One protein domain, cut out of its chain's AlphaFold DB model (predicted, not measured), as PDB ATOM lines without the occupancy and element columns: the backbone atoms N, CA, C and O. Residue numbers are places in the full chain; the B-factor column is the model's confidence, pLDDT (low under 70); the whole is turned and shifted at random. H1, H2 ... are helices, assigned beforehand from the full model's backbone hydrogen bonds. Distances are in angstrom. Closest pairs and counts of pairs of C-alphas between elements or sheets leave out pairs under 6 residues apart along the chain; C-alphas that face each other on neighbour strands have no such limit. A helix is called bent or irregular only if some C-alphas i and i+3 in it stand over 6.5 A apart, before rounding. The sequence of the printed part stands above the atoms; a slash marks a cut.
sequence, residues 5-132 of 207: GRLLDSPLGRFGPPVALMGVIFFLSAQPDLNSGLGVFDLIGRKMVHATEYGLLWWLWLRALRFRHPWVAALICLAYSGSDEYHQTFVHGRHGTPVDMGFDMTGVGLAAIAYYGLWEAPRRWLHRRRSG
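AT A GLANCE: This is residues 5 to 132 of the 207 residues of the protein "VanZ family protein" of Actinobacteria bacterium (UniProt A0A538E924). Three helices, H2, H3 and H4, run up and down in a loose bundle, and the first arm of a long bent helix, H5a, packs on H3 and H4, crossing H3. Residues 116 to 132 stick out as a free arm that makes much of the length, and short H1 sits near the start of H2. The 128 printed residues hold five named helices, H1 to H5, and no named strand: all helix, loose, radius of gyration of the C-alphas 17.4 A, spans 61 by 33 by 22 A.

IN THESE COORDINATES: H1, residues 5 to 8, begins at C-alpha 5 (142.500, 182.602, 140.139). H2, residues 11 to 29, spans 26.7 A and is irregular, but only just: C-alphas 14 and 17 are 6.9 A apart. H3, residues 40 to 64, spans 36.0 A; H4, residues 70 to 88, spans 26.8 A. H5, residues 98 to 131, was assigned as one helix by its hydrogen bonds but is bent, with C-alphas 118 and 121 6.5 A apart. Its arms are H5a, residues 98 to 118, 30.6 A, and H5b, residues 121 to 131, ending at C-alpha 131 (153.777, 206.007, 120.106).

HOW THE PARTS SIT: H2 and H3, a hairpin, touch at a shallow tilt of 15 degrees, closest at the C-alphas of Arg 14 and Ala 64, 4.8 A. H3 and H5a touch at a steep tilt of 52 degrees, closest at the C-alphas of Ala 51 and Gly 107, 4.1 A. H4 and H5a, a hairpin, touch at 24 degrees, a shallow tilt, closest at the C-alphas of Ser 81 and Met 101, 5.7 A. In H3, H4 and H5a every O i to N i+4 pair is within hydrogen-bond range; H2 has 13 of 15, H5b 6 of 7.

THE WHOLE: The printed part has no cut and no long link. Residues 5 to 7, 33 to 35 and 122 to 132 have pLDDT under 70.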
ATOM      1  N   GLY A   5     141.248 182.227 140.813       61.78
ATOM      2  CA  GLY A   5     142.500 182.602 140.139       61.78
ATOM      3  C   GLY A   5     143.747 181.863 140.652       61.78
ATOM      4  O   GLY A   5     144.657 181.570 139.885       61.78
ATOM      5  N   ARG A   6     143.773 181.457 141.929       64.00
ATOM      6  CA  ARG A   6     144.952 180.834 142.553       64.00
ATOM      7  C   ARG A   6     145.203 179.400 142.060       64.00
ATOM      8  O   ARG A   6     146.335 178.929 142.122       64.00
ATOM      9  N   LEU A   7     144.169 178.709 141.567       65.94
ATOM     10  CA  LEU A   7     144.285 177.343 141.043       65.94
ATOM     11  C   LEU A   7     144.870 177.326 139.625       65.94
ATOM     12  O   LEU A   7     145.757 176.519 139.352       65.94
ATOM     13  N   LEU A   8     144.448 178.251 138.756       70.62
ATOM     14  CA  LEU A   8     144.972 178.377 137.388       70.62
ATOM     15  C   LEU A   8     146.428 178.865 137.349       70.62
ATOM     16  O   LEU A   8     147.152 178.541 136.413       70.62
ATOM     17  N   ASP A   9     146.871 179.591 138.378       76.25
ATOM     18  CA  ASP A   9     148.257 180.047 138.514       76.25
ATOM     19  C   ASP A   9     149.202 178.986 139.101       76.25
ATOM     20  O   ASP A   9     150.430 179.101 138.985       76.25
ATOM     21  N   SER A  10     148.670 177.920 139.700       88.06
ATOM     22  CA  SER A  10     149.487 176.811 140.198       88.06
ATOM     23  C   SER A  10     150.184 176.070 139.040       88.06
ATOM     24  O   SER A  10     149.659 176.049 137.922       88.06
ATOM     25  N   PRO A  11     151.366 175.454 139.253       87.94
ATOM     26  CA  PRO A  11     151.994 174.617 138.229       87.94
ATOM     27  C   PRO A  11     151.041 173.530 137.714       87.94
ATOM     28  O   PRO A  11     150.922 173.342 136.508       87.94
ATOM     29  N   LEU A  12     150.277 172.897 138.607       90.19
ATOM     30  CA  LEU A  12     149.317 171.856 138.244       90.19
ATOM     31  C   LEU A  12     148.184 172.381 137.348       90.19
ATOM     32  O   LEU A  12     147.868 171.756 136.345       90.19
ATOM     33  N   GLY A  13     147.612 173.554 137.638       89.94
ATOM     34  CA  GLY A  13     146.577 174.157 136.785       89.94
ATOM     35  C   GLY A  13     147.100 174.612 135.416       89.94
ATOM     36  O   GLY A  13     146.372 174.610 134.420       89.94
ATOM     37  N   ARG A  14     148.385 174.970 135.336       92.25
ATOM     38  CA  ARG A  14     149.030 175.357 134.075       92.25
ATOM     39  C   ARG A  14     149.357 174.152 133.203       92.25
ATOM     40  O   ARG A  14     148.944 174.140 132.044       92.25
ATOM     41  N   PHE A  15     150.057 173.168 133.762       95.69
ATOM     42  CA  PHE A  15     150.577 172.005 133.039       95.69
ATOM     43  C   PHE A  15     149.599 170.825 132.979       95.69
ATOM     44  O   PHE A  15     149.740 169.977 132.108       95.69
ATOM     45  N   GLY A  16     148.573 170.787 133.831       96.19
ATOM     46  CA  GLY A  16     147.561 169.729 133.835       96.19
ATOM     47  C   GLY A  16     146.852 169.557 132.487       96.19
ATOM     48  O   GLY A  16     146.853 168.448 131.968       96.19
ATOM     49  N   PRO A  17     146.301 170.621 131.869       96.75
ATOM     50  CA  PRO A  17     145.604 170.491 130.589       96.75
ATOM     51  C   PRO A  17     146.444 169.928 129.426       96.75
ATOM     52  O   PRO A  17     145.965 168.994 128.788       96.75
ATOM     53  N   PRO A  18     147.671 170.418 129.121       97.19
ATOM     54  CA  PRO A  18     148.474 169.806 128.060       97.19
ATOM     55  C   PRO A  18     148.862 168.359 128.385       97.19
ATOM     56  O   PRO A  18     148.791 167.515 127.502       97.19
ATOM     57  N   VAL A  19     149.194 168.045 129.643       97.44
ATOM     58  CA  VAL A  19     149.527 166.668 130.056       97.44
ATOM     59  C   VAL A  19     148.321 165.732 129.925       97.44
ATOM     60  O   VAL A  19     148.467 164.604 129.465       97.44
ATOM     61  N   ALA A  20     147.120 166.196 130.275       97.50
ATOM     62  CA  ALA A  20     145.895 165.423 130.098       97.50
ATOM     63  C   ALA A  20     145.630 165.127 128.615       97.50
ATOM     64  O   ALA A  20     145.313 163.992 128.272       97.50
ATOM     65  N   LEU A  21     145.813 166.120 127.736       97.50
ATOM     66  CA  LEU A  21     145.663 165.917 126.296       97.50
ATOM     67  C   LEU A  21     146.711 164.942 125.744       97.50
ATOM     68  O   LEU A  21     146.355 164.087 124.942       97.50
ATOM     69  N   MET A  22     147.963 165.005 126.209       97.62
ATOM     70  CA  MET A  22     148.975 163.996 125.868       97.62
ATOM     71  C   MET A  22     148.491 162.594 126.257       97.62
ATOM     72  O   MET A  22     148.491 161.697 125.421       97.62
ATOM     73  N   GLY A  23     147.974 162.416 127.477       96.44
ATOM     74  CA  GLY A  23     147.402 161.137 127.910       96.44
ATOM     75  C   GLY A  23     146.266 160.634 127.010       96.44
ATOM     76  O   GLY A  23     146.225 159.448 126.691       96.44
ATOM     77  N   VAL A  24     145.377 161.528 126.559       95.69
ATOM     78  CA  VAL A  24     144.299 161.188 125.612       95.69
ATOM     79  C   VAL A  24     144.867 160.744 124.264       95.69
ATOM     80  O   VAL A  24     144.500 159.672 123.790       95.69
ATOM     81  N   ILE A  25     145.786 161.521 123.682       94.19
ATOM     82  CA  ILE A  25     146.432 161.195 122.400       94.19
ATOM     83  C   ILE A  25     147.119 159.830 122.495       94.19
ATOM     84  O   ILE A  25     146.886 158.967 121.657       94.19
ATOM     85  N   PHE A  26     147.888 159.595 123.559       93.31
ATOM     86  CA  PHE A  26     148.595 158.334 123.776       93.31
ATOM     87  C   PHE A  26     147.632 157.143 123.869       93.31
ATOM     88  O   PHE A  26     147.853 156.103 123.248       93.31
ATOM     89  N   PHE A  27     146.539 157.291 124.625       92.12
ATOM     90  CA  PHE A  27     145.529 156.244 124.773       92.12
ATOM     91  C   PHE A  27     144.851 155.896 123.442       92.12
ATOM     92  O   PHE A  27     144.684 154.714 123.133       92.12
ATOM     93  N   LEU A  28     144.482 156.910 122.652       89.56
ATOM     94  CA  LEU A  28     143.899 156.722 121.321       89.56
ATOM     95  C   LEU A  28     144.917 156.119 120.345       89.56
ATOM     96  O   LEU A  28     144.565 155.268 119.530       89.56
ATOM     97  N   SER A  29     146.183 156.511 120.462       88.19
ATOM     98  CA  SER A  29     147.281 155.988 119.652       88.19
ATOM     99  C   SER A  29     147.558 154.502 119.920       88.19
ATOM    100  O   SER A  29     147.828 153.741 118.988       88.19
ATOM    101  N   ALA A  30     147.369 154.052 121.164       88.06
ATOM    102  CA  ALA A  30     147.524 152.654 121.567       88.06
ATOM    103  C   ALA A  30     146.459 151.695 120.994       88.06
ATOM    104  O   ALA A  30     146.624 150.480 121.100       88.06
ATOM    105  N   GLN A  31     145.355 152.202 120.429       84.50
ATOM    106  CA  GLN A  31     144.279 151.343 119.931       84.50
ATOM    107  C   GLN A  31     144.631 150.752 118.551       84.50
ATOM    108  O   GLN A  31     144.935 151.516 117.626       84.50
ATOM    109  N   PRO A  32     144.566 149.417 118.375       74.69
ATOM    110  CA  PRO A  32     144.681 148.793 117.063       74.69
ATOM    111  C   PRO A  32     143.392 149.028 116.258       74.69
ATOM    112  O   PRO A  32     142.298 148.761 116.743       74.69
ATOM    113  N   ASP A  33     143.542 149.530 115.032       67.62
ATOM    114  CA  ASP A  33     142.502 149.663 113.998       67.62
ATOM    115  C   ASP A  33     141.171 150.343 114.388       67.62
ATOM    116  O   ASP A  33     140.168 149.714 114.720       67.62
ATOM    117  N   LEU A  34     141.106 151.662 114.164       63.31
ATOM    118  CA  LEU A  34     139.859 152.444 114.091       63.31
ATOM    119  C   LEU A  34     139.372 152.552 112.634       63.31
ATOM    120  O   LEU A  34     139.263 153.648 112.076       63.31
ATOM    121  N   ASN A  35     139.188 151.414 111.966       67.31
ATOM    122  CA  ASN A  35     138.729 151.371 110.578       67.31
ATOM    123  C   ASN A  35     137.195 151.290 110.530       67.31
ATOM    124  O   ASN A  35     136.613 150.316 111.000       67.31
ATOM    125  N   SER A  36     136.542 152.302 109.955       71.81
ATOM    126  CA  SER A  36     135.083 152.354 109.772       71.81
ATOM    127  C   SER A  36     134.625 151.661 108.483       71.81
ATOM    128  O   SER A  36     133.428 151.596 108.211       71.81
ATOM    129  N   GLY A  37     135.561 151.171 107.664       75.94
ATOM    130  CA  GLY A  37     135.299 150.591 106.349       75.94
ATOM    131  C   GLY A  37     135.169 151.625 105.225       75.94
ATOM    132  O   GLY A  37     134.838 151.250 104.103       75.94
ATOM    133  N   LEU A  38     135.449 152.911 105.479       79.19
ATOM    134  CA  LEU A  38     135.309 153.995 104.488       79.19
ATOM    135  C   LEU A  38     136.606 154.274 103.702       79.19
ATOM    136  O   LEU A  38     136.674 155.207 102.896       79.19
ATOM    137  N   GLY A  39     137.655 153.477 103.927       84.00
ATOM    138  CA  GLY A  39     138.901 153.514 103.161       84.00
ATOM    139  C   GLY A  39     139.641 154.850 103.279       84.00
ATOM    140  O   GLY A  39     140.129 155.216 104.347       84.00
ATOM    141  N   VAL A  40     139.752 155.586 102.166       83.88
ATOM    142  CA  VAL A  40     140.505 156.855 102.090       83.88
ATOM    143  C   VAL A  40     139.911 157.939 102.993       83.88
ATOM    144  O   VAL A  40     140.662 158.731 103.560       83.88
ATOM    145  N   PHE A  41     138.588 157.969 103.176       85.62
ATOM    146  CA  PHE A  41     137.950 158.961 104.046       85.62
ATOM    147  C   PHE A  41     138.348 158.779 105.511       85.62
ATOM    148  O   PHE A  41     138.626 159.769 106.183       85.62
ATOM    149  N   ASP A  42     138.479 157.534 105.976       84.50
ATOM    150  CA  ASP A  42     138.976 157.251 107.326       84.50
ATOM    151  C   ASP A  42     140.435 157.690 107.481       84.50
ATOM    152  O   ASP A  42     140.823 158.231 108.517       84.50
ATOM    153  N   LEU A  43     141.252 157.506 106.439       82.31
ATOM    154  CA  LEU A  43     142.645 157.949 106.445       82.31
ATOM    155  C   LEU A  43     142.755 159.476 106.537       82.31
ATOM    156  O   LEU A  43     143.526 159.982 107.351       82.31
ATOM    157  N   ILE A  44     141.980 160.210 105.735       86.31
ATOM    158  CA  ILE A  44     141.955 161.679 105.776       86.31
ATOM    159  C   ILE A  44     141.423 162.158 107.130       86.31
ATOM    160  O   ILE A  44     142.032 163.029 107.750       86.31
ATOM    161  N   GLY A  45     140.327 161.567 107.611       86.69
ATOM    162  CA  GLY A  45     139.721 161.905 108.898       86.69
ATOM    163  C   GLY A  45     140.706 161.754 110.055       86.69
ATOM    164  O   GLY A  45     140.892 162.697 110.820       86.69
ATOM    165  N   ARG A  46     141.416 160.621 110.133       84.56
ATOM    166  CA  ARG A  46     142.444 160.392 111.162       84.56
ATOM    167  C   ARG A  46     143.561 161.434 111.118       84.56
ATOM    168  O   ARG A  46     143.926 161.960 112.163       84.56
ATOM    169  N   LYS A  47     144.053 161.795 109.927       87.12
ATOM    170  CA  LYS A  47     145.092 162.833 109.779       87.12
ATOM    171  C   LYS A  47     144.605 164.212 110.218       87.12
ATOM    172  O   LYS A  47     145.345 164.951 110.858       87.12
ATOM    173  N   MET A  48     143.352 164.551 109.917       88.75
ATOM    174  CA  MET A  48     142.752 165.816 110.350       88.75
ATOM    175  C   MET A  48     142.544 165.873 111.864       88.75
ATOM    176  O   MET A  48     142.770 166.924 112.469       88.75
ATOM    177  N   VAL A  49     142.140 164.759 112.482       90.81
ATOM    178  CA  VAL A  49     142.035 164.643 113.942       90.81
ATOM    179  C   VAL A  49     143.402 164.865 114.576       90.81
ATOM    180  O   VAL A  49     143.530 165.768 115.396       90.81
ATOM    181  N   HIS A  50     144.432 164.156 114.118       91.06
ATOM    182  CA  HIS A  50     145.773 164.262 114.690       91.06
ATOM    183  C   HIS A  50     146.375 165.669 114.517       91.06
ATOM    184  O   HIS A  50     146.862 166.271 115.474       91.06
ATOM    185  N   ALA A  51     146.229 166.279 113.335       93.62
ATOM    186  CA  ALA A  51     146.617 167.674 113.128       93.62
ATOM    187  C   ALA A  51     145.873 168.626 114.090       93.62
ATOM    188  O   ALA A  51     146.465 169.547 114.657       93.62
ATOM    189  N   THR A  52     144.580 168.399 114.333       94.88
ATOM    190  CA  THR A  52     143.796 169.214 115.275       94.88
ATOM    191  C   THR A  52     144.269 169.018 116.718       94.88
ATOM    192  O   THR A  52     144.451 170.001 117.441       94.88
ATOM    193  N   GLU A  53     144.515 167.775 117.133       95.69
ATOM    194  CA  GLU A  53     145.035 167.420 118.455       95.69
ATOM    195  C   GLU A  53     146.384 168.088 118.720       95.69
ATOM    196  O   GLU A  53     146.565 168.708 119.769       95.69
ATOM    197  N   TYR A  54     147.299 168.066 117.749       96.75
ATOM    198  CA  TYR A  54     148.620 168.684 117.885       96.75
ATOM    199  C   TYR A  54     148.588 170.211 117.816       96.75
ATOM    200  O   TYR A  54     149.338 170.874 118.541       96.75
ATOM    201  N   GLY A  55     147.680 170.793 117.027       97.31
ATOM    202  CA  GLY A  55     147.409 172.231 117.056       97.31
ATOM    203  C   GLY A  55     146.896 172.694 118.426       97.31
ATOM    204  O   GLY A  55     147.387 173.683 118.983       97.31
ATOM    205  N   LEU A  56     145.959 171.944 119.015       97.69
ATOM    206  CA  LEU A  56     145.454 172.195 120.365       97.69
ATOM    207  C   LEU A  56     146.540 171.980 121.426       97.69
ATOM    208  O   LEU A  56     146.683 172.798 122.337       97.69
ATOM    209  N   LEU A  57     147.333 170.916 121.303       98.00
ATOM    210  CA  LEU A  57     148.426 170.605 122.218       98.00
ATOM    211  C   LEU A  57     149.467 171.727 122.233       98.00
ATOM    212  O   LEU A  57     149.859 172.187 123.310       98.00
ATOM    213  N   TRP A  58     149.837 172.241 121.057       98.25
ATOM    214  CA  TRP A  58     150.727 173.393 120.942       98.25
ATOM    215  C   TRP A  58     150.159 174.621 121.653       98.25
ATOM    216  O   TRP A  58     150.862 175.263 122.435       98.25
ATOM    217  N   TRP A  59     148.875 174.923 121.445       97.50
ATOM    218  CA  TRP A  59     148.212 176.039 122.120       97.50
ATOM    219  C   TRP A  59     148.213 175.882 123.647       97.50
ATOM    220  O   TRP A  59     148.490 176.835 124.381       97.50
ATOM    221  N   LEU A  60     147.932 174.678 124.152       97.56
ATOM    222  CA  LEU A  60     147.918 174.395 125.587       97.56
ATOM    223  C   LEU A  60     149.313 174.506 126.209       97.56
ATOM    224  O   LEU A  60     149.429 175.058 127.308       97.56
ATOM    225  N   TRP A  61     150.359 174.058 125.510       98.12
ATOM    226  CA  TRP A  61     151.748 174.265 125.926       98.12
ATOM    227  C   TRP A  61     152.147 175.735 125.877       98.12
ATOM    228  O   TRP A  61     152.728 176.240 126.835       98.12
ATOM    229  N   LEU A  62     151.770 176.463 124.825       96.75
ATOM    230  CA  LEU A  62     151.999 177.901 124.727       96.75
ATOM    231  C   LEU A  62     151.345 178.645 125.902       96.75
ATOM    232  O   LEU A  62     151.990 179.482 126.540       96.75
ATOM    233  N   ARG A  63     150.100 178.294 126.249       95.12
ATOM    234  CA  ARG A  63     149.390 178.819 127.425       95.12
ATOM    235  C   ARG A  63     150.110 178.460 128.727       95.12
ATOM    236  O   ARG A  63     150.293 179.338 129.572       95.12
ATOM    237  N   ALA A  64     150.543 177.209 128.900       95.19
ATOM    238  CA  ALA A  64     151.285 176.765 130.084       95.19
ATOM    239  C   ALA A  64     152.613 177.534 130.255       95.19
ATOM    240  O   ALA A  64     152.972 177.933 131.365       95.19
ATOM    241  N   LEU A  65     153.271 177.850 129.134       95.25
ATOM    242  CA  LEU A  65     154.476 178.678 129.028       95.25
ATOM    243  C   LEU A  65     154.183 180.190 129.020       95.25
ATOM    244  O   LEU A  65     155.046 181.003 128.675       95.25
ATOM    245  N   ARG A  66     152.968 180.590 129.418       93.06
ATOM    246  CA  ARG A  66     152.534 181.989 129.566       93.06
ATOM    247  C   ARG A  66     152.704 182.816 128.287       93.06
ATOM    248  O   ARG A  66     153.008 184.004 128.366       93.06
ATOM    249  N   PHE A  67     152.523 182.184 127.130       93.06
ATOM    250  CA  PHE A  67     152.634 182.791 125.803       93.06
ATOM    251  C   PHE A  67     154.022 183.379 125.484       93.06
ATOM    252  O   PHE A  67     154.144 184.230 124.609       93.06
ATOM    253  N   ARG A  68     155.085 182.948 126.187       91.12
ATOM    254  CA  ARG A  68     156.443 183.503 126.007       91.12
ATOM    255  C   ARG A  68     157.326 182.724 125.047       91.12
ATOM    256  O   ARG A  68     158.168 183.318 124.379       91.12
ATOM    257  N   HIS A  69     157.156 181.407 124.990       94.00
ATOM    258  CA  HIS A  69     158.078 180.515 124.287       94.00
ATOM    259  C   HIS A  69     157.340 179.604 123.290       94.00
ATOM    260  O   HIS A  69     157.252 178.397 123.503       94.00
ATOM    261  N   PRO A  70     156.803 180.167 122.191       95.00
ATOM    262  CA  PRO A  70     156.081 179.400 121.170       95.00
ATOM    263  C   PRO A  70     156.945 178.351 120.470       95.00
ATOM    264  O   PRO A  70     156.442 177.284 120.123       95.00
ATOM    265  N   TRP A  71     158.247 178.612 120.324       96.06
ATOM    266  CA  TRP A  71     159.196 177.644 119.775       96.06
ATOM    267  C   TRP A  71     159.426 176.455 120.720       96.06
ATOM    268  O   TRP A  71     159.528 175.330 120.252       96.06
ATOM    269  N   VAL A  72     159.431 176.675 122.044       97.75
ATOM    270  CA  VAL A  72     159.521 175.582 123.030       97.75
ATOM    271  C   VAL A  72     158.261 174.727 122.974       97.75
ATOM    272  O   VAL A  72     158.364 173.509 122.940       97.75
ATOM    273  N   ALA A  73     157.075 175.345 122.901       97.25
ATOM    274  CA  ALA A  73     155.823 174.608 122.725       97.25
ATOM    275  C   ALA A  73     155.840 173.756 121.442       97.25
ATOM    276  O   ALA A  73     155.436 172.599 121.473       97.25
ATOM    277  N   ALA A  74     156.356 174.300 120.334       97.50
ATOM    278  CA  ALA A  74     156.487 173.563 119.077       97.50
ATOM    279  C   ALA A  74     157.488 172.405 119.185       97.50
ATOM    280  O   ALA A  74     157.204 171.318 118.697       97.50
ATOM    281  N   LEU A  75     158.621 172.611 119.864       97.88
ATOM    282  CA  LEU A  75     159.623 171.569 120.088       97.88
ATOM    283  C   LEU A  75     159.083 170.433 120.966       97.88
ATOM    284  O   LEU A  75     159.366 169.272 120.688       97.88
ATOM    285  N   ILE A  76     158.285 170.751 121.990       97.94
ATOM    286  CA  ILE A  76     157.611 169.739 122.814       97.94
ATOM    287  C   ILE A  76     156.649 168.917 121.953       97.94
ATOM    288  O   ILE A  76     156.697 167.694 122.015       97.94
ATOM    289  N   CYS A  77     155.821 169.561 121.123       97.62
ATOM    290  CA  CYS A  77     154.928 168.849 120.207       97.62
ATOM    291  C   CYS A  77     155.700 167.982 119.203       97.62
ATOM    292  O   CYS A  77     155.318 166.842 118.985       97.62
ATOM    293  N   LEU A  78     156.803 168.484 118.643       96.75
ATOM    294  CA  LEU A  78     157.649 167.733 117.714       96.75
ATOM    295  C   LEU A  78     158.241 166.482 118.377       96.75
ATOM    296  O   LEU A  78     158.152 165.387 117.832       96.75
ATOM    297  N   ALA A  79     158.821 166.639 119.568       96.81
ATOM    298  CA  ALA A  79     159.369 165.521 120.329       96.81
ATOM    299  C   ALA A  79     158.276 164.512 120.707       96.81
ATOM    300  O   ALA A  79     158.501 163.305 120.641       96.81
ATOM    301  N   TYR A  80     157.090 165.005 121.070       96.88
ATOM    302  CA  TYR A  80     155.961 164.163 121.432       96.88
ATOM    303  C   TYR A  80     155.401 163.380 120.238       96.88
ATOM    304  O   TYR A  80     155.221 162.174 120.364       96.88
ATOM    305  N   SER A  81     155.239 164.017 119.075       94.94
ATOM    306  CA  SER A  81     154.842 163.355 117.820       94.94
ATOM    307  C   SER A  81     155.821 162.248 117.448       94.94
ATOM    308  O   SER A  81     155.414 161.110 117.250       94.94
ATOM    309  N   GLY A  82     157.130 162.517 117.508       93.69
ATOM    310  CA  GLY A  82     158.135 161.477 117.287       93.69
ATOM    311  C   GLY A  82     158.045 160.316 118.290       93.69
ATOM    312  O   GLY A  82     158.260 159.162 117.919       93.69
ATOM    313  N   SER A  83     157.708 160.598 119.554       94.12
ATOM    314  CA  SER A  83     157.506 159.549 120.562       94.12
ATOM    315  C   SER A  83     156.231 158.735 120.334       94.12
ATOM    316  O   SER A  83     156.252 157.527 120.562       94.12
ATOM    317  N   ASP A  84     155.153 159.365 119.856       90.69
ATOM    318  CA  ASP A  84     153.905 158.683 119.513       90.69
ATOM    319  C   ASP A  84     154.108 157.777 118.295       90.69
ATOM    320  O   ASP A  84     153.739 156.608 118.331       90.69
ATOM    321  N   GLU A  85     154.821 158.260 117.278       90.56
ATOM    322  CA  GLU A  85     155.168 157.484 116.087       90.56
ATOM    323  C   GLU A  85     156.007 156.250 116.429       90.56
ATOM    324  O   GLU A  85     155.755 155.142 115.951       90.56
ATOM    325  N   TYR A  86     156.991 156.427 117.314       90.81
ATOM    326  CA  TYR A  86     157.788 155.327 117.842       90.81
ATOM    327  C   TYR A  86     156.929 154.340 118.640       90.81
ATOM    328  O   TYR A  86     157.047 153.131 118.450       90.81
ATOM    329  N   HIS A  87     156.030 154.831 119.496       90.06
ATOM    330  CA  HIS A  87     155.106 153.996 120.256       90.06
ATOM    331  C   HIS A  87     154.188 153.166 119.343       90.06
ATOM    332  O   HIS A  87     154.015 151.968 119.578       90.06
ATOM    333  N   GLN A  88     153.676 153.757 118.261       87.81
ATOM    334  CA  GLN A  88     152.823 153.066 117.293       87.81
ATOM    335  C   GLN A  88     153.526 151.873 116.625       87.81
ATOM    336  O   GLN A  88     152.847 150.918 116.259       87.81
ATOM    337  N   THR A  89     154.864 151.851 116.532       88.50
ATOM    338  CA  THR A  89     155.603 150.680 116.009       88.50
ATOM    339  C   THR A  89     155.442 149.417 116.860       88.50
ATOM    340  O   THR A  89     155.655 148.311 116.364       88.50
ATOM    341  N   PHE A  90     155.032 149.561 118.123       88.88
ATOM    342  CA  PHE A  90     154.741 148.442 119.021       88.88
ATOM    343  C   PHE A  90     153.267 148.016 118.997       88.88
ATOM    344  O   PHE A  90     152.919 146.989 119.581       88.88
ATOM    345  N   VAL A  91     152.394 148.780 118.334       85.94
ATOM    346  CA  VAL A  91     150.962 148.484 118.237       85.94
ATOM    347  C   VAL A  91     150.720 147.590 117.024       85.94
ATOM    348  O   VAL A  91     151.049 147.937 115.890       85.94
ATOM    349  N   HIS A  92     150.132 146.415 117.253       84.00
ATOM    350  CA  HIS A  92     149.873 145.446 116.190       84.00
ATOM    351  C   HIS A  92     148.958 146.049 115.110       84.00
ATOM    352  O   HIS A  92     147.924 146.631 115.431       84.00
ATOM    353  N   GLY A  93     149.339 145.919 113.837       78.19
ATOM    354  CA  GLY A  93     148.574 146.464 112.708       78.19
ATOM    355  C   GLY A  93     148.815 147.949 112.403       78.19
ATOM    356  O   GLY A  93     148.276 148.448 111.419       78.19
ATOM    357  N   ARG A  94     149.652 148.656 113.179       77.94
ATOM    358  CA  ARG A  94     150.084 150.026 112.857       77.94
ATOM    359  C   ARG A  94     151.496 150.035 112.282       77.94
ATOM    360  O   ARG A  94     152.361 149.249 112.663       77.94
ATOM    361  N   HIS A  95     151.727 150.957 111.356       74.31
ATOM    362  CA  HIS A  95     153.046 151.241 110.815       74.31
ATOM    363  C   HIS A  95     153.357 152.698 111.092       74.31
ATOM    364  O   HIS A  95     152.673 153.568 110.561       74.31
ATOM    365  N   GLY A  96     154.377 152.936 111.914       70.25
ATOM    366  CA  GLY A  96     154.871 154.285 112.114       70.25
ATOM    367  C   GLY A  96     155.591 154.780 110.853       70.25
ATOM    368  O   GLY A  96     156.505 154.110 110.362       70.25
ATOM    369  N   THR A  97     155.199 155.928 110.310       78.00
ATOM    370  CA  THR A  97     155.873 156.644 109.236       78.00
ATOM    371  C   THR A  97     156.263 158.071 109.664       78.00
ATOM    372  O   THR A  97     155.443 158.835 110.167       78.00
ATOM    373  N   PRO A  98     157.492 158.534 109.362       77.94
ATOM    374  CA  PRO A  98     157.884 159.934 109.584       77.94
ATOM    375  C   PRO A  98     157.012 160.964 108.845       77.94
ATOM    376  O   PRO A  98     157.085 162.161 109.115       77.94
ATOM    377  N   VAL A  99     156.215 160.513 107.872       79.44
ATOM    378  CA  VAL A  99     155.270 161.355 107.139       79.44
ATOM    379  C   VAL A  99     154.094 161.754 108.032       79.44
ATOM    380  O   VAL A  99     153.614 162.880 107.902       79.44
ATOM    381  N   ASP A 100     153.659 160.887 108.947       82.19
ATOM    382  CA  ASP A 100     152.542 161.167 109.854       82.19
ATOM    383  C   ASP A 100     152.915 162.260 110.866       82.19
ATOM    384  O   ASP A 100     152.200 163.256 110.966       82.19
ATOM    385  N   MET A 101     154.143 162.226 111.394       87.25
ATOM    386  CA  MET A 101     154.738 163.341 112.151       87.25
ATOM    387  C   MET A 101     154.696 164.682 111.393       87.25
ATOM    388  O   MET A 101     154.513 165.753 111.980       87.25
ATOM    389  N   GLY A 102     154.843 164.648 110.065       88.50
ATOM    390  CA  GLY A 102     154.701 165.828 109.217       88.50
ATOM    391  C   GLY A 102     153.293 166.428 109.264       88.50
ATOM    392  O   GLY A 102     153.157 167.648 109.374       88.50
ATOM    393  N   PHE A 103     152.252 165.589 109.223       89.81
ATOM    394  CA  PHE A 103     150.856 166.027 109.319       89.81
ATOM    395  C   PHE A 103     150.557 166.663 110.677       89.81
ATOM    396  O   PHE A 103     149.953 167.736 110.721       89.81
ATOM    397  N   ASP A 104     151.063 166.097 111.765       91.75
ATOM    398  CA  ASP A 104     150.886 166.630 113.122       91.75
ATOM    399  C   ASP A 104     151.446 168.049 113.225       91.75
ATOM    400  O   ASP A 104     150.809 168.984 113.727       91.75
ATOM    401  N   MET A 105     152.633 168.234 112.645       95.81
ATOM    402  CA  MET A 105     153.310 169.518 112.599       95.81
ATOM    403  C   MET A 105     152.620 170.533 111.682       95.81
ATOM    404  O   MET A 105     152.744 171.737 111.933       95.81
ATOM    405  N   THR A 106     151.827 170.106 110.688       95.62
ATOM    406  CA  THR A 106     150.949 171.042 109.961       95.62
ATOM    407  C   THR A 106     149.897 171.649 110.885       95.62
ATOM    408  O   THR A 106     149.671 172.858 110.839       95.62
ATOM    409  N   GLY A 107     149.331 170.856 111.797       95.38
ATOM    410  CA  GLY A 107     148.397 171.323 112.820       95.38
ATOM    411  C   GLY A 107     149.009 172.353 113.768       95.38
ATOM    412  O   GLY A 107     148.430 173.418 114.004       95.38
ATOM    413  N   VAL A 108     150.232 172.086 114.239       97.31
ATOM    414  CA  VAL A 108     151.030 173.041 115.029       97.31
ATOM    415  C   VAL A 108     151.270 174.339 114.251       97.31
ATOM    416  O   VAL A 108     151.071 175.431 114.784       97.31
ATOM    417  N   GLY A 109     151.669 174.235 112.979       97.12
ATOM    418  CA  GLY A 109     151.915 175.384 112.108       97.12
ATOM    419  C   GLY A 109     150.670 176.248 111.902       97.12
ATOM    420  O   GLY A 109     150.736 177.468 112.053       97.12
ATOM    421  N   LEU A 110     149.519 175.629 111.628       96.31
ATOM    422  CA  LEU A 110     148.240 176.326 111.472       96.31
ATOM    423  C   LEU A 110     147.819 177.040 112.761       96.31
ATOM    424  O   LEU A 110     147.425 178.208 112.714       96.31
ATOM    425  N   ALA A 111     147.965 176.388 113.917       95.50
ATOM    426  CA  ALA A 111     147.691 177.009 115.212       95.50
ATOM    427  C   ALA A 111     148.624 178.204 115.486       95.50
ATOM    428  O   ALA A 111     148.175 179.247 115.973       95.50
ATOM    429  N   ALA A 112     149.904 178.099 115.114       95.69
ATOM    430  CA  ALA A 112     150.865 179.189 115.241       95.69
ATOM    431  C   ALA A 112     150.537 180.375 114.326       95.69
ATOM    432  O   ALA A 112     150.549 181.523 114.778       95.69
ATOM    433  N   ILE A 113     150.185 180.115 113.062       94.94
ATOM    434  CA  ILE A 113     149.736 181.147 112.118       94.94
ATOM    435  C   ILE A 113     148.502 181.865 112.672       94.94
ATOM    436  O   ILE A 113     148.476 183.096 112.707       94.94
ATOM    437  N   ALA A 114     147.513 181.114 113.165       92.62
ATOM    438  CA  ALA A 114     146.315 181.680 113.775       92.62
ATOM    439  C   ALA A 114     146.652 182.548 115.000       92.62
ATOM    440  O   ALA A 114     146.153 183.668 115.113       92.62
ATOM    441  N   TYR A 115     147.549 182.092 115.880       92.44
ATOM    442  CA  TYR A 115     148.007 182.873 117.032       92.44
ATOM    443  C   TYR A 115     148.641 184.206 116.605       92.44
ATOM    444  O   TYR A 115     148.228 185.272 117.067       92.44
ATOM    445  N   TYR A 116     149.612 184.191 115.690       90.50
ATOM    446  CA  TYR A 116     150.291 185.425 115.287       90.50
ATOM    447  C   TYR A 116     149.396 186.365 114.471       90.50
ATOM    448  O   TYR A 116     149.451 187.584 114.667       90.50
ATOM    449  N   GLY A 117     148.555 185.814 113.593       87.25
ATOM    450  CA  GLY A 117     147.656 186.581 112.734       87.25
ATOM    451  C   GLY A 117     146.492 187.218 113.493       87.25
ATOM    452  O   GLY A 117     146.195 188.393 113.285       87.25
ATOM    453  N   LEU A 118     145.857 186.474 114.402       83.62
ATOM    454  CA  LEU A 118     144.636 186.921 115.082       83.62
ATOM    455  C   LEU A 118     144.909 187.642 116.406       83.62
ATOM    456  O   LEU A 118     144.113 188.483 116.819       83.62
ATOM    457  N   TRP A 119     146.024 187.347 117.082       74.75
ATOM    458  CA  TRP A 119     146.286 187.865 118.429       74.75
ATOM    459  C   TRP A 119     147.400 188.912 118.474       74.75
ATOM    460  O   TRP A 119     147.225 189.991 119.044       74.75
ATOM    461  N   GLU A 120     148.557 188.625 117.876       72.19
ATOM    462  CA  GLU A 120     149.741 189.489 117.986       72.19
ATOM    463  C   GLU A 120     149.714 190.677 117.019       72.19
ATOM    464  O   GLU A 120     150.061 191.797 117.409       72.19
ATOM    465  N   ALA A 121     149.287 190.469 115.771       71.25
ATOM    466  CA  ALA A 121     149.277 191.524 114.760       71.25
ATOM    467  C   ALA A 121     148.413 192.747 115.154       71.25
ATOM    468  O   ALA A 121     148.924 193.874 115.071       71.25
ATOM    469  N   PRO A 122     147.181 192.584 115.684       68.44
ATOM    470  CA  PRO A 122     146.374 193.718 116.137       68.44
ATOM    471  C   PRO A 122     147.009 194.453 117.325       68.44
ATOM    472  O   PRO A 122     147.079 195.682 117.329       68.44
ATOM    473  N   ARG A 123     147.550 193.718 118.310       66.88
ATOM    474  CA  ARG A 123     148.206 194.297 119.499       66.88
ATOM    475  C   ARG A 123     149.397 195.171 119.117       66.88
ATOM    476  O   ARG A 123     149.512 196.305 119.578       66.88
ATOM    477  N   ARG A 124     150.253 194.682 118.215       66.38
ATOM    478  CA  ARG A 124     151.422 195.427 117.716       66.38
ATOM    479  C   ARG A 124     151.019 196.674 116.925       66.38
ATOM    480  O   ARG A 124     151.686 197.704 117.017       66.38
ATOM    481  N   TRP A 125     149.931 196.602 116.156       63.28
ATOM    482  CA  TRP A 125     149.405 197.748 115.408       63.28
ATOM    483  C   TRP A 125     148.854 198.847 116.329       63.28
ATOM    484  O   TRP A 125     149.175 200.023 116.143       63.28
ATOM    485  N   LEU A 126     148.107 198.470 117.371       64.38
ATOM    486  CA  LEU A 126     147.568 199.396 118.374       64.38
ATOM    487  C   LEU A 126     148.668 200.126 119.168       64.38
ATOM    488  O   LEU A 126     148.555 201.332 119.394       64.38
ATOM    489  N   HIS A 127     149.755 199.442 119.549       62.50
ATOM    490  CA  HIS A 127     150.869 200.079 120.266       62.50
ATOM    491  C   HIS A 127     151.640 201.088 119.401       62.50
ATOM    492  O   HIS A 127     151.933 202.188 119.872       62.50
ATOM    493  N   ARG A 128     151.889 200.777 118.120       63.66
ATOM    494  CA  ARG A 128     152.580 201.693 117.190       63.66
ATOM    495  C   ARG A 128     151.813 202.991 116.922       63.66
ATOM    496  O   ARG A 128     152.422 204.045 116.771       63.66
ATOM    497  N   ARG A 129     150.476 202.951 116.902       59.12
ATOM    498  CA  ARG A 129     149.656 204.166 116.713       59.12
ATOM    499  C   ARG A 129     149.666 205.104 117.919       59.12
ATOM    500  O   ARG A 129     149.489 206.306 117.745       59.12
ATOM    501  N   ARG A 130     149.879 204.582 119.131       59.06
ATOM    502  CA  ARG A 130     149.991 205.397 120.352       59.06
ATOM    503  C   ARG A 130     151.354 206.075 120.482       59.06
ATOM    504  O   ARG A 130     151.399 207.240 120.864       59.06
ATOM    505  N   SER A 131     152.440 205.398 120.105       58.00
ATOM    506  CA  SER A 131     153.777 206.007 120.106       58.00
ATOM    507  C   SER A 131     153.916 207.112 119.052       58.00
ATOM    508  O   SER A 131     154.537 208.125 119.331       58.00
ATOM    509  N   GLY A 132     153.269 206.979 117.887       56.78
ATOM    510  CA  GLY A 132     153.288 208.011 116.836       56.78
ATOM    511  C   GLY A 132     152.407 209.246 117.088       56.78
ATOM    512  O   GLY A 132     152.526 210.224 116.365       56.78
TER     513      GLY A 132